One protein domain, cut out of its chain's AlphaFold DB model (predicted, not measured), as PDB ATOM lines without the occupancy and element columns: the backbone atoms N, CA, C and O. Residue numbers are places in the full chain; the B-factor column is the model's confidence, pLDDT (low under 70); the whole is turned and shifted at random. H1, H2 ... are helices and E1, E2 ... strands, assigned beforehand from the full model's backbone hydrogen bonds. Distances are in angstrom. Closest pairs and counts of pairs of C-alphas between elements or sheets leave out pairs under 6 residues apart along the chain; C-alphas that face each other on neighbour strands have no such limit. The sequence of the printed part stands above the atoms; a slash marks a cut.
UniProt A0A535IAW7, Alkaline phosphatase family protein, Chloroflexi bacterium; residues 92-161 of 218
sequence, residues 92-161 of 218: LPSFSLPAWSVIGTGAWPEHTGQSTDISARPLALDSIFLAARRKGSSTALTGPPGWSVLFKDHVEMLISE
ATOM      1  N   LEU A  92     127.049 185.310 132.199       83.94
ATOM      2  CA  LEU A  92     125.620 185.021 132.213       83.94
ATOM      3  C   LEU A  92     125.166 184.664 130.789       83.94
ATOM      4  O   LEU A  92     125.591 185.332 129.853       83.94
ATOM      5  N   PRO A  93     124.295 183.656 130.621       85.44
ATOM      6  CA  PRO A  93     123.757 182.793 131.671       85.44
ATOM      7  C   PRO A  93     124.798 181.775 132.171       85.44
ATOM      8  O   PRO A  93     125.592 181.250 131.395       85.44
ATOM      9  N   SER A  94     124.769 181.455 133.470       88.19
ATOM     10  CA  SER A  94     125.701 180.508 134.109       88.19
ATOM     11  C   SER A  94     125.312 179.042 133.856       88.19
ATOM     12  O   SER A  94     125.199 178.242 134.787       88.19
ATOM     13  N   PHE A  95     125.024 178.727 132.597       91.94
ATOM     14  CA  PHE A  95     124.664 177.404 132.102       91.94
ATOM     15  C   PHE A  95     125.903 176.622 131.663       91.94
ATOM     16  O   PHE A  95     126.968 177.196 131.423       91.94
ATOM     17  N   SER A  96     125.764 175.303 131.565       93.75
ATOM     18  CA  SER A  96     126.887 174.394 131.346       93.75
ATOM     19  C   SER A  96     127.432 174.480 129.921       93.75
ATOM     20  O   SER A  96     128.620 174.730 129.753       93.75
ATOM     21  N   LEU A  97     126.588 174.338 128.896       94.12
ATOM     22  CA  LEU A  97     126.987 174.389 127.488       94.12
ATOM     23  C   LEU A  97     127.605 175.745 127.114       94.12
ATOM     24  O   LEU A  97     128.686 175.735 126.518       94.12
ATOM     25  N   PRO A  98     127.020 176.904 127.493       93.38
ATOM     26  CA  PRO A  98     127.670 178.192 127.270       93.38
ATOM     27  C   PRO A  98     129.033 178.269 127.959       93.38
ATOM     28  O   PRO A  98     130.022 178.609 127.313       93.38
ATOM     29  N   ALA A  99     129.135 177.872 129.232       94.44
ATOM     30  CA  ALA A  99     130.404 177.903 129.960       94.44
ATOM     31  C   ALA A  99     131.471 176.988 129.335       94.44
ATOM     32  O   ALA A  99     132.624 177.391 129.208       94.44
ATOM     33  N   TRP A 100     131.106 175.777 128.911       95.19
ATOM     34  CA  TRP A 100     132.027 174.848 128.249       95.19
ATOM     35  C   TRP A 100     132.504 175.386 126.901       95.19
ATOM     36  O   TRP A 100     133.687 175.258 126.588       95.19
ATOM     37  N   SER A 101     131.626 176.052 126.142       94.50
ATOM     38  CA  SER A 101     132.016 176.716 124.894       94.50
ATOM     39  C   SER A 101     133.047 177.824 125.132       94.50
ATOM     40  O   SER A 101     134.059 177.867 124.435       94.50
ATOM     41  N   VAL A 102     132.865 178.641 126.177       94.44
ATOM     42  CA  VAL A 102     133.822 179.690 126.567       94.44
ATOM     43  C   VAL A 102     135.149 179.079 127.000       94.44
ATOM     44  O   VAL A 102     136.202 179.539 126.582       94.44
ATOM     45  N   ILE A 103     135.123 178.017 127.805       94.81
ATOM     46  CA  ILE A 103     136.344 177.342 128.263       94.81
ATOM     47  C   ILE A 103     137.138 176.770 127.081       94.81
ATOM     48  O   ILE A 103     138.360 176.889 127.051       94.81
ATOM     49  N   GLY A 104     136.460 176.149 126.112       94.12
ATOM     50  CA  GLY A 104     137.127 175.515 124.977       94.12
ATOM     51  C   GLY A 104     137.595 176.486 123.894       94.12
ATOM     52  O   GLY A 104     138.550 176.171 123.193       94.12
ATOM     53  N   THR A 105     136.946 177.641 123.740       92.75
ATOM     54  CA  THR A 105     137.230 178.586 122.637       92.75
ATOM     55  C   THR A 105     137.840 179.907 123.097       92.75
ATOM     56  O   THR A 105     138.411 180.634 122.294       92.75
ATOM     57  N   GLY A 106     137.707 180.250 124.379       91.94
ATOM     58  CA  GLY A 106     138.017 181.578 124.911       91.94
ATOM     59  C   GLY A 106     137.021 182.671 124.501       91.94
ATOM     60  O   GLY A 106     137.150 183.803 124.962       91.94
ATOM     61  N   ALA A 107     136.027 182.356 123.665       90.75
ATOM     62  CA  ALA A 107     135.061 183.312 123.142       90.75
ATOM     63  C   ALA A 107     133.759 183.297 123.956       90.75
ATOM     64  O   ALA A 107     133.306 182.246 124.409       90.75
ATOM     65  N   TRP A 108     133.144 184.467 124.131       90.56
ATOM     66  CA  TRP A 108     131.876 184.603 124.853       90.56
ATOM     67  C   TRP A 108     130.689 183.956 124.107       90.56
ATOM     68  O   TRP A 108     130.774 183.771 122.889       90.56
ATOM     69  N   PRO A 109     129.571 183.623 124.792       89.69
ATOM     70  CA  PRO A 109     128.382 183.020 124.174       89.69
ATOM     71  C   PRO A 109     127.831 183.782 122.961       89.69
ATOM     72  O   PRO A 109     127.275 183.178 122.044       89.69
ATOM     73  N   GLU A 110     128.016 185.102 122.928       87.50
ATOM     74  CA  GLU A 110     127.662 185.977 121.810       87.50
ATOM     75  C   GLU A 110     128.456 185.668 120.536       87.50
ATOM     76  O   GLU A 110     128.007 186.034 119.459       87.50
ATOM     77  N   HIS A 111     129.594 184.985 120.635       89.56
ATOM     78  CA  HIS A 111     130.393 184.539 119.493       89.56
ATOM     79  C   HIS A 111     130.262 183.036 119.256       89.56
ATOM     80  O   HIS A 111     130.196 182.594 118.111       89.56
ATOM     81  N   THR A 112     130.195 182.228 120.321       90.00
ATOM     82  CA  THR A 112     130.064 180.766 120.180       90.00
ATOM     83  C   THR A 112     128.688 180.356 119.666       90.00
ATOM     84  O   THR A 112     128.521 179.248 119.159       90.00
ATOM     85  N   GLY A 113     127.684 181.222 119.835       89.25
ATOM     86  CA  GLY A 113     126.293 180.916 119.536       89.25
ATOM     87  C   GLY A 113     125.670 179.921 120.519       89.25
ATOM     88  O   GLY A 113     124.503 179.580 120.367       89.25
ATOM     89  N   GLN A 114     126.390 179.449 121.541       90.56
ATOM     90  CA  GLN A 114     125.856 178.545 122.558       90.56
ATOM     91  C   GLN A 114     125.409 179.355 123.778       90.56
ATOM     92  O   GLN A 114     126.206 179.654 124.661       90.56
ATOM     93  N   SER A 115     124.124 179.712 123.836       88.69
ATOM     94  CA  SER A 115     123.552 180.584 124.876       88.69
ATOM     95  C   SER A 115     122.685 179.853 125.909       88.69
ATOM     96  O   SER A 115     122.393 180.408 126.966       88.69
ATOM     97  N   THR A 116     122.279 178.607 125.649       89.00
ATOM     98  CA  THR A 116     121.389 177.832 126.532       89.00
ATOM     99  C   THR A 116     121.881 176.400 126.742       89.00
ATOM    100  O   THR A 116     122.735 175.924 125.998       89.00
ATOM    101  N   ASP A 117     121.313 175.707 127.735       90.06
ATOM    102  CA  ASP A 117     121.507 174.262 127.967       90.06
ATOM    103  C   ASP A 117     120.459 173.384 127.252       90.06
ATOM    104  O   ASP A 117     120.438 172.169 127.431       90.06
ATOM    105  N   ILE A 118     119.569 173.981 126.450       87.62
ATOM    106  CA  ILE A 118     118.423 173.271 125.855       87.62
ATOM    107  C   ILE A 118     118.874 172.361 124.713       87.62
ATOM    108  O   ILE A 118     118.421 171.223 124.606       87.62
ATOM    109  N   SER A 119     119.758 172.861 123.852       85.12
ATOM    110  CA  SER A 119     120.316 172.095 122.744       85.12
ATOM    111  C   SER A 119     121.803 172.387 122.601       85.12
ATOM    112  O   SER A 119     122.223 173.540 122.504       85.12
ATOM    113  N   ALA A 120     122.609 171.328 122.617       89.94
ATOM    114  CA  ALA A 120     124.017 171.420 122.263       89.94
ATOM    115  C   ALA A 120     124.156 171.458 120.744       89.94
ATOM    116  O   ALA A 120     123.450 170.740 120.030       89.94
ATOM    117  N   ARG A 121     125.079 172.283 120.258       89.62
ATOM    118  CA  ARG A 121     125.408 172.397 118.838       89.62
ATOM    119  C   ARG A 121     126.918 172.264 118.653       89.62
ATOM    120  O   ARG A 121     127.651 172.706 119.534       89.62
ATOM    121  N   PRO A 122     127.394 171.676 117.544       92.56
ATOM    122  CA  PRO A 122     128.813 171.715 117.213       92.56
ATOM    123  C   PRO A 122     129.317 173.156 117.172       92.56
ATOM    124  O   PRO A 122     128.645 174.038 116.631       92.56
ATOM    125  N   LEU A 123     130.484 173.396 117.764       92.00
ATOM    126  CA  LEU A 123     131.107 174.710 117.738       92.00
ATOM    127  C   LEU A 123     131.706 174.969 116.357       92.00
ATOM    128  O   LEU A 123     132.366 174.113 115.786       92.00
ATOM    129  N   ALA A 124     131.472 176.170 115.834       89.56
ATOM    130  CA  ALA A 124     132.038 176.598 114.555       89.56
ATOM    131  C   ALA A 124     133.358 177.379 114.716       89.56
ATOM    132  O   ALA A 124     134.045 177.644 113.736       89.56
ATOM    133  N   LEU A 125     133.689 177.779 115.948       90.31
ATOM    134  CA  LEU A 125     134.889 178.540 116.284       90.31
ATOM    135  C   LEU A 125     136.100 177.636 116.488       90.31
ATOM    136  O   LEU A 125     135.970 176.474 116.871       90.31
ATOM    137  N   ASP A 126     137.286 178.218 116.338       92.00
ATOM    138  CA  ASP A 126     138.517 177.568 116.768       92.00
ATOM    139  C   ASP A 126     138.497 177.266 118.277       92.00
ATOM    140  O   ASP A 126     137.793 177.905 119.064       92.00
ATOM    141  N   SER A 127     139.266 176.263 118.693       93.19
ATOM    142  CA  SER A 127     139.325 175.843 120.094       93.19
ATOM    143  C   SER A 127     140.736 175.500 120.529       93.19
ATOM    144  O   SER A 127     141.599 175.205 119.704       93.19
ATOM    145  N   ILE A 128     140.947 175.435 121.844       92.75
ATOM    146  CA  ILE A 128     142.210 174.990 122.443       92.75
ATOM    147  C   ILE A 128     142.649 173.611 121.924       92.75
ATOM    148  O   ILE A 128     143.845 173.343 121.824       92.75
ATOM    149  N   PHE A 129     141.702 172.745 121.545       94.56
ATOM    150  CA  PHE A 129     141.989 171.420 121.000       94.56
ATOM    151  C   PHE A 129     142.495 171.500 119.559       94.56
ATOM    152  O   PHE A 129     143.529 170.925 119.230       94.56
ATOM    153  N   LEU A 130     141.811 172.267 118.710       93.44
ATOM    154  CA  LEU A 130     142.240 172.497 117.331       93.44
ATOM    155  C   LEU A 130     143.599 173.212 117.282       93.44
ATOM    156  O   LEU A 130     144.463 172.814 116.502       93.44
ATOM    157  N   ALA A 131     143.827 174.187 118.166       91.75
ATOM    158  CA  ALA A 131     145.121 174.844 118.325       91.75
ATOM    159  C   ALA A 131     146.233 173.858 118.715       91.75
ATOM    160  O   ALA A 131     147.294 173.837 118.089       91.75
ATOM    161  N   ALA A 132     145.978 172.972 119.683       92.00
ATOM    162  CA  ALA A 132     146.933 171.935 120.072       92.00
ATOM    163  C   ALA A 132     147.243 170.964 118.917       92.00
ATOM    164  O   ALA A 132     148.408 170.632 118.679       92.00
ATOM    165  N   ARG A 133     146.228 170.563 118.140       92.00
ATOM    166  CA  ARG A 133     146.398 169.676 116.976       92.00
ATOM    167  C   ARG A 133     147.232 170.310 115.867       92.00
ATOM    168  O   ARG A 133     148.079 169.632 115.294       92.00
ATOM    169  N   ARG A 134     147.071 171.613 115.599       90.81
ATOM    170  CA  ARG A 134     147.929 172.340 114.639       90.81
ATOM    171  C   ARG A 134     149.408 172.320 115.035       90.81
ATOM    172  O   ARG A 134     150.271 172.388 114.166       90.81
ATOM    173  N   LYS A 135     149.705 172.172 116.331       89.50
ATOM    174  CA  LYS A 135     151.060 171.998 116.876       89.50
ATOM    175  C   LYS A 135     151.496 170.532 117.003       89.50
ATOM    176  O   LYS A 135     152.529 170.262 117.605       89.50
ATOM    177  N   GLY A 136     150.731 169.586 116.454       91.12
ATOM    178  CA  GLY A 136     151.051 168.157 116.485       91.12
ATOM    179  C   GLY A 136     150.800 167.479 117.835       91.12
ATOM    180  O   GLY A 136     151.293 166.377 118.057       91.12
ATOM    181  N   SER A 137     150.058 168.117 118.748       92.62
ATOM    182  CA  SER A 137     149.689 167.504 120.028       92.62
ATOM    183  C   SER A 137     148.431 166.650 119.879       92.62
ATOM    184  O   SER A 137     147.436 167.102 119.310       92.62
ATOM    185  N   SER A 138     148.447 165.448 120.456       95.56
ATOM    186  CA  SER A 138     147.259 164.595 120.535       95.56
ATOM    187  C   SER A 138     146.221 165.183 121.487       95.56
ATOM    188  O   SER A 138     146.579 165.688 122.555       95.56
ATOM    189  N   THR A 139     144.936 165.062 121.155       96.38
ATOM    190  CA  THR A 139     143.849 165.632 121.971       96.38
ATOM    191  C   THR A 139     142.810 164.591 122.358       96.38
ATOM    192  O   THR A 139     142.333 163.817 121.529       96.38
ATOM    193  N   ALA A 140     142.426 164.600 123.634       95.38
ATOM    194  CA  ALA A 140     141.397 163.724 124.171       95.38
ATOM    195  C   ALA A 140     140.442 164.503 125.076       95.38
ATOM    196  O   ALA A 140     140.842 165.458 125.746       95.38
ATOM    197  N   LEU A 141     139.184 164.075 125.107       95.19
ATOM    198  CA  LEU A 141     138.130 164.692 125.902       95.19
ATOM    199  C   LEU A 141     137.211 163.621 126.488       95.19
ATOM    200  O   LEU A 141     136.806 162.686 125.801       95.19
ATOM    201  N   THR A 142     136.876 163.786 127.764       93.19
ATOM    202  CA  THR A 142     135.930 162.941 128.495       93.19
ATOM    203  C   THR A 142     134.984 163.810 129.306       93.19
ATOM    204  O   THR A 142     135.402 164.826 129.865       93.19
ATOM    205  N   GLY A 143     133.708 163.433 129.359       90.38
ATOM    206  CA  GLY A 143     132.718 164.150 130.152       90.38
ATOM    207  C   GLY A 143     131.274 163.935 129.697       90.38
ATOM    208  O   GLY A 143     130.991 163.029 128.908       90.38
ATOM    209  N   PRO A 144     130.354 164.788 130.189       89.44
ATOM    210  CA  PRO A 144     128.936 164.727 129.851       89.44
ATOM    211  C   PRO A 144     128.659 164.780 128.338       89.44
ATOM    212  O   PRO A 144     129.418 165.423 127.610       89.44
ATOM    213  N   PRO A 145     127.518 164.242 127.858       89.88
ATOM    214  CA  PRO A 145     127.189 164.178 126.427       89.88
ATOM    215  C   PRO A 145     127.251 165.516 125.674       89.88
ATOM    216  O   PRO A 145     127.520 165.543 124.480       89.88
ATOM    217  N   GLY A 146     127.033 166.648 126.349       90.88
ATOM    218  CA  GLY A 146     127.165 167.959 125.709       90.88
ATOM    219  C   GLY A 146     128.577 168.247 125.185       90.88
ATOM    220  O   GLY A 146     128.711 168.890 124.150       90.88
ATOM    221  N   TRP A 147     129.625 167.723 125.830       92.50
ATOM    222  CA  TRP A 147     131.012 167.883 125.378       92.50
ATOM    223  C   TRP A 147     131.270 167.205 124.031       92.50
ATOM    224  O   TRP A 147     131.936 167.790 123.178       92.50
ATOM    225  N   SER A 148     130.719 166.006 123.813       91.88
ATOM    226  CA  SER A 148     130.908 165.285 122.550       91.88
ATOM    227  C   SER A 148     130.178 165.950 121.388       91.88
ATOM    228  O   SER A 148     130.653 165.874 120.261       91.88
ATOM    229  N   VAL A 149     129.065 166.641 121.652       93.88
ATOM    230  CA  VAL A 149     128.374 167.443 120.634       93.88
ATOM    231  C   VAL A 149     129.141 168.730 120.335       93.88
ATOM    232  O   VAL A 149     129.374 169.022 119.166       93.88
ATOM    233  N   LEU A 150     129.558 169.477 121.366       94.75
ATOM    234  CA  LEU A 150     130.256 170.761 121.209       94.75
ATOM    235  C   LEU A 150     131.583 170.618 120.452       94.75
ATOM    236  O   LEU A 150     131.882 171.433 119.585       94.75
ATOM    237  N   PHE A 151     132.366 169.584 120.774       95.31
ATOM    238  CA  PHE A 151     133.748 169.418 120.307       95.31
ATOM    239  C   PHE A 151     133.938 168.216 119.379       95.31
ATOM    240  O   PHE A 151     135.063 167.739 119.232       95.31
ATOM    241  N   LYS A 152     132.856 167.725 118.759       90.88
ATOM    242  CA  LYS A 152     132.845 166.506 117.935       90.88
ATOM    243  C   LYS A 152     134.029 166.412 116.967       90.88
ATOM    244  O   LYS A 152     134.674 165.373 116.901       90.88
ATOM    245  N   ASP A 153     134.318 167.510 116.273       93.50
ATOM    246  CA  ASP A 153     135.341 167.572 115.224       93.50
ATOM    247  C   ASP A 153     136.644 168.253 115.699       93.50
ATOM    248  O   ASP A 153     137.573 168.483 114.923       93.50
ATOM    249  N   HIS A 154     136.725 168.597 116.990       94.75
ATOM    250  CA  HIS A 154     137.828 169.377 117.560       94.75
ATOM    251  C   HIS A 154     138.883 168.501 118.240       94.75
ATOM    252  O   HIS A 154     140.043 168.901 118.324       94.75
ATOM    253  N   VAL A 155     138.491 167.316 118.710       94.88
ATOM    254  CA  VAL A 155     139.362 166.372 119.419       94.88
ATOM    255  C   VAL A 155     139.558 165.087 118.624       94.88
ATOM    256  O   VAL A 155     138.708 164.701 117.828       94.88
ATOM    257  N   GLU A 156     140.672 164.401 118.856       94.62
ATOM    258  CA  GLU A 156     140.970 163.126 118.188       94.62
ATOM    259  C   GLU A 156     140.317 161.942 118.897       94.62
ATOM    260  O   GLU A 156     139.885 160.988 118.252       94.62
ATOM    261  N   MET A 157     140.219 162.009 120.227       92.31
ATOM    262  CA  MET A 157     139.637 160.952 121.045       92.31
ATOM    263  C   MET A 157     138.522 161.494 121.941       92.31
ATOM    264  O   MET A 157     138.762 162.269 122.867       92.31
ATOM    265  N   LEU A 158     137.295 161.029 121.700       88.69
ATOM    266  CA  LEU A 158     136.145 161.257 122.573       88.69
ATOM    267  C   LEU A 158     135.888 160.017 123.423       88.69
ATOM    268  O   LEU A 158     135.488 158.969 122.917       88.69
ATOM    269  N   ILE A 159     136.075 160.154 124.728       85.75
ATOM    270  CA  ILE A 159     135.730 159.127 125.704       85.75
ATOM    271  C   ILE A 159     134.346 159.487 126.237       85.75
ATOM    272  O   ILE A 159     134.182 160.428 127.010       85.75
ATOM    273  N   SER A 160     133.327 158.766 125.780       71.44
ATOM    274  CA  SER A 160     131.965 158.986 126.267       71.44
ATOM    275  C   SER A 160     131.826 158.406 127.669       71.44
ATOM    276  O   SER A 160     132.135 157.234 127.889       71.44
ATOM    277  N   GLU A 161     131.338 159.204 128.616       67.12
ATOM    278  CA  GLU A 161     130.918 158.666 129.906       67.12
ATOM    279  C   GLU A 161     129.644 157.824 129.686       67.12
ATOM    280  O   GLU A 161     128.724 158.279 128.996       67.12
TER     281      GLU A 161
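What this domain is: This is residues 92 to 161 of the 218 residues of the protein "Alkaline phosphatase family protein" of Chloroflexi bacterium (UniProt A0A535IAW7). A small parallel sheet, E1 and E2, edges the domain; H4 packs on it and on H1, which also packs on H2. There are 70 residues printed, with four named helices and two strands, in order H1 H2 H3 E1 H4 E2, class mixed. It is compact, radius of gyration of the C-alphas 11.5 A, spanning 34 by 25 by 15 A.

How they stand to each other: Look at E1, residues 140 to 143, parallel to E2, residues 157 to 160: N 141 and O 157, 2.9 A apart, are within hydrogen-bond range. H4, residues 145 to 150, touches H1, residues 96 to 105; their closest C-alphas, Leu 97 and Gly 146, are 6.7 A apart. Every O i to N i+4 pair is within hydrogen-bond range in H1, H4 and H3, residues 128 to 134; H2, residues 109 to 112, is too short.

Where its parts are: Find C-alpha 96 at (126.887, 174.394, 131.346); H1 runs 14.2 A from there. E2 ends at C-alpha 160, (131.965, 158.986, 126.267).

The domain as a whole: The printed part has no cut. The link H2 to H3 is long. Residue 161 is under pLDDT 70.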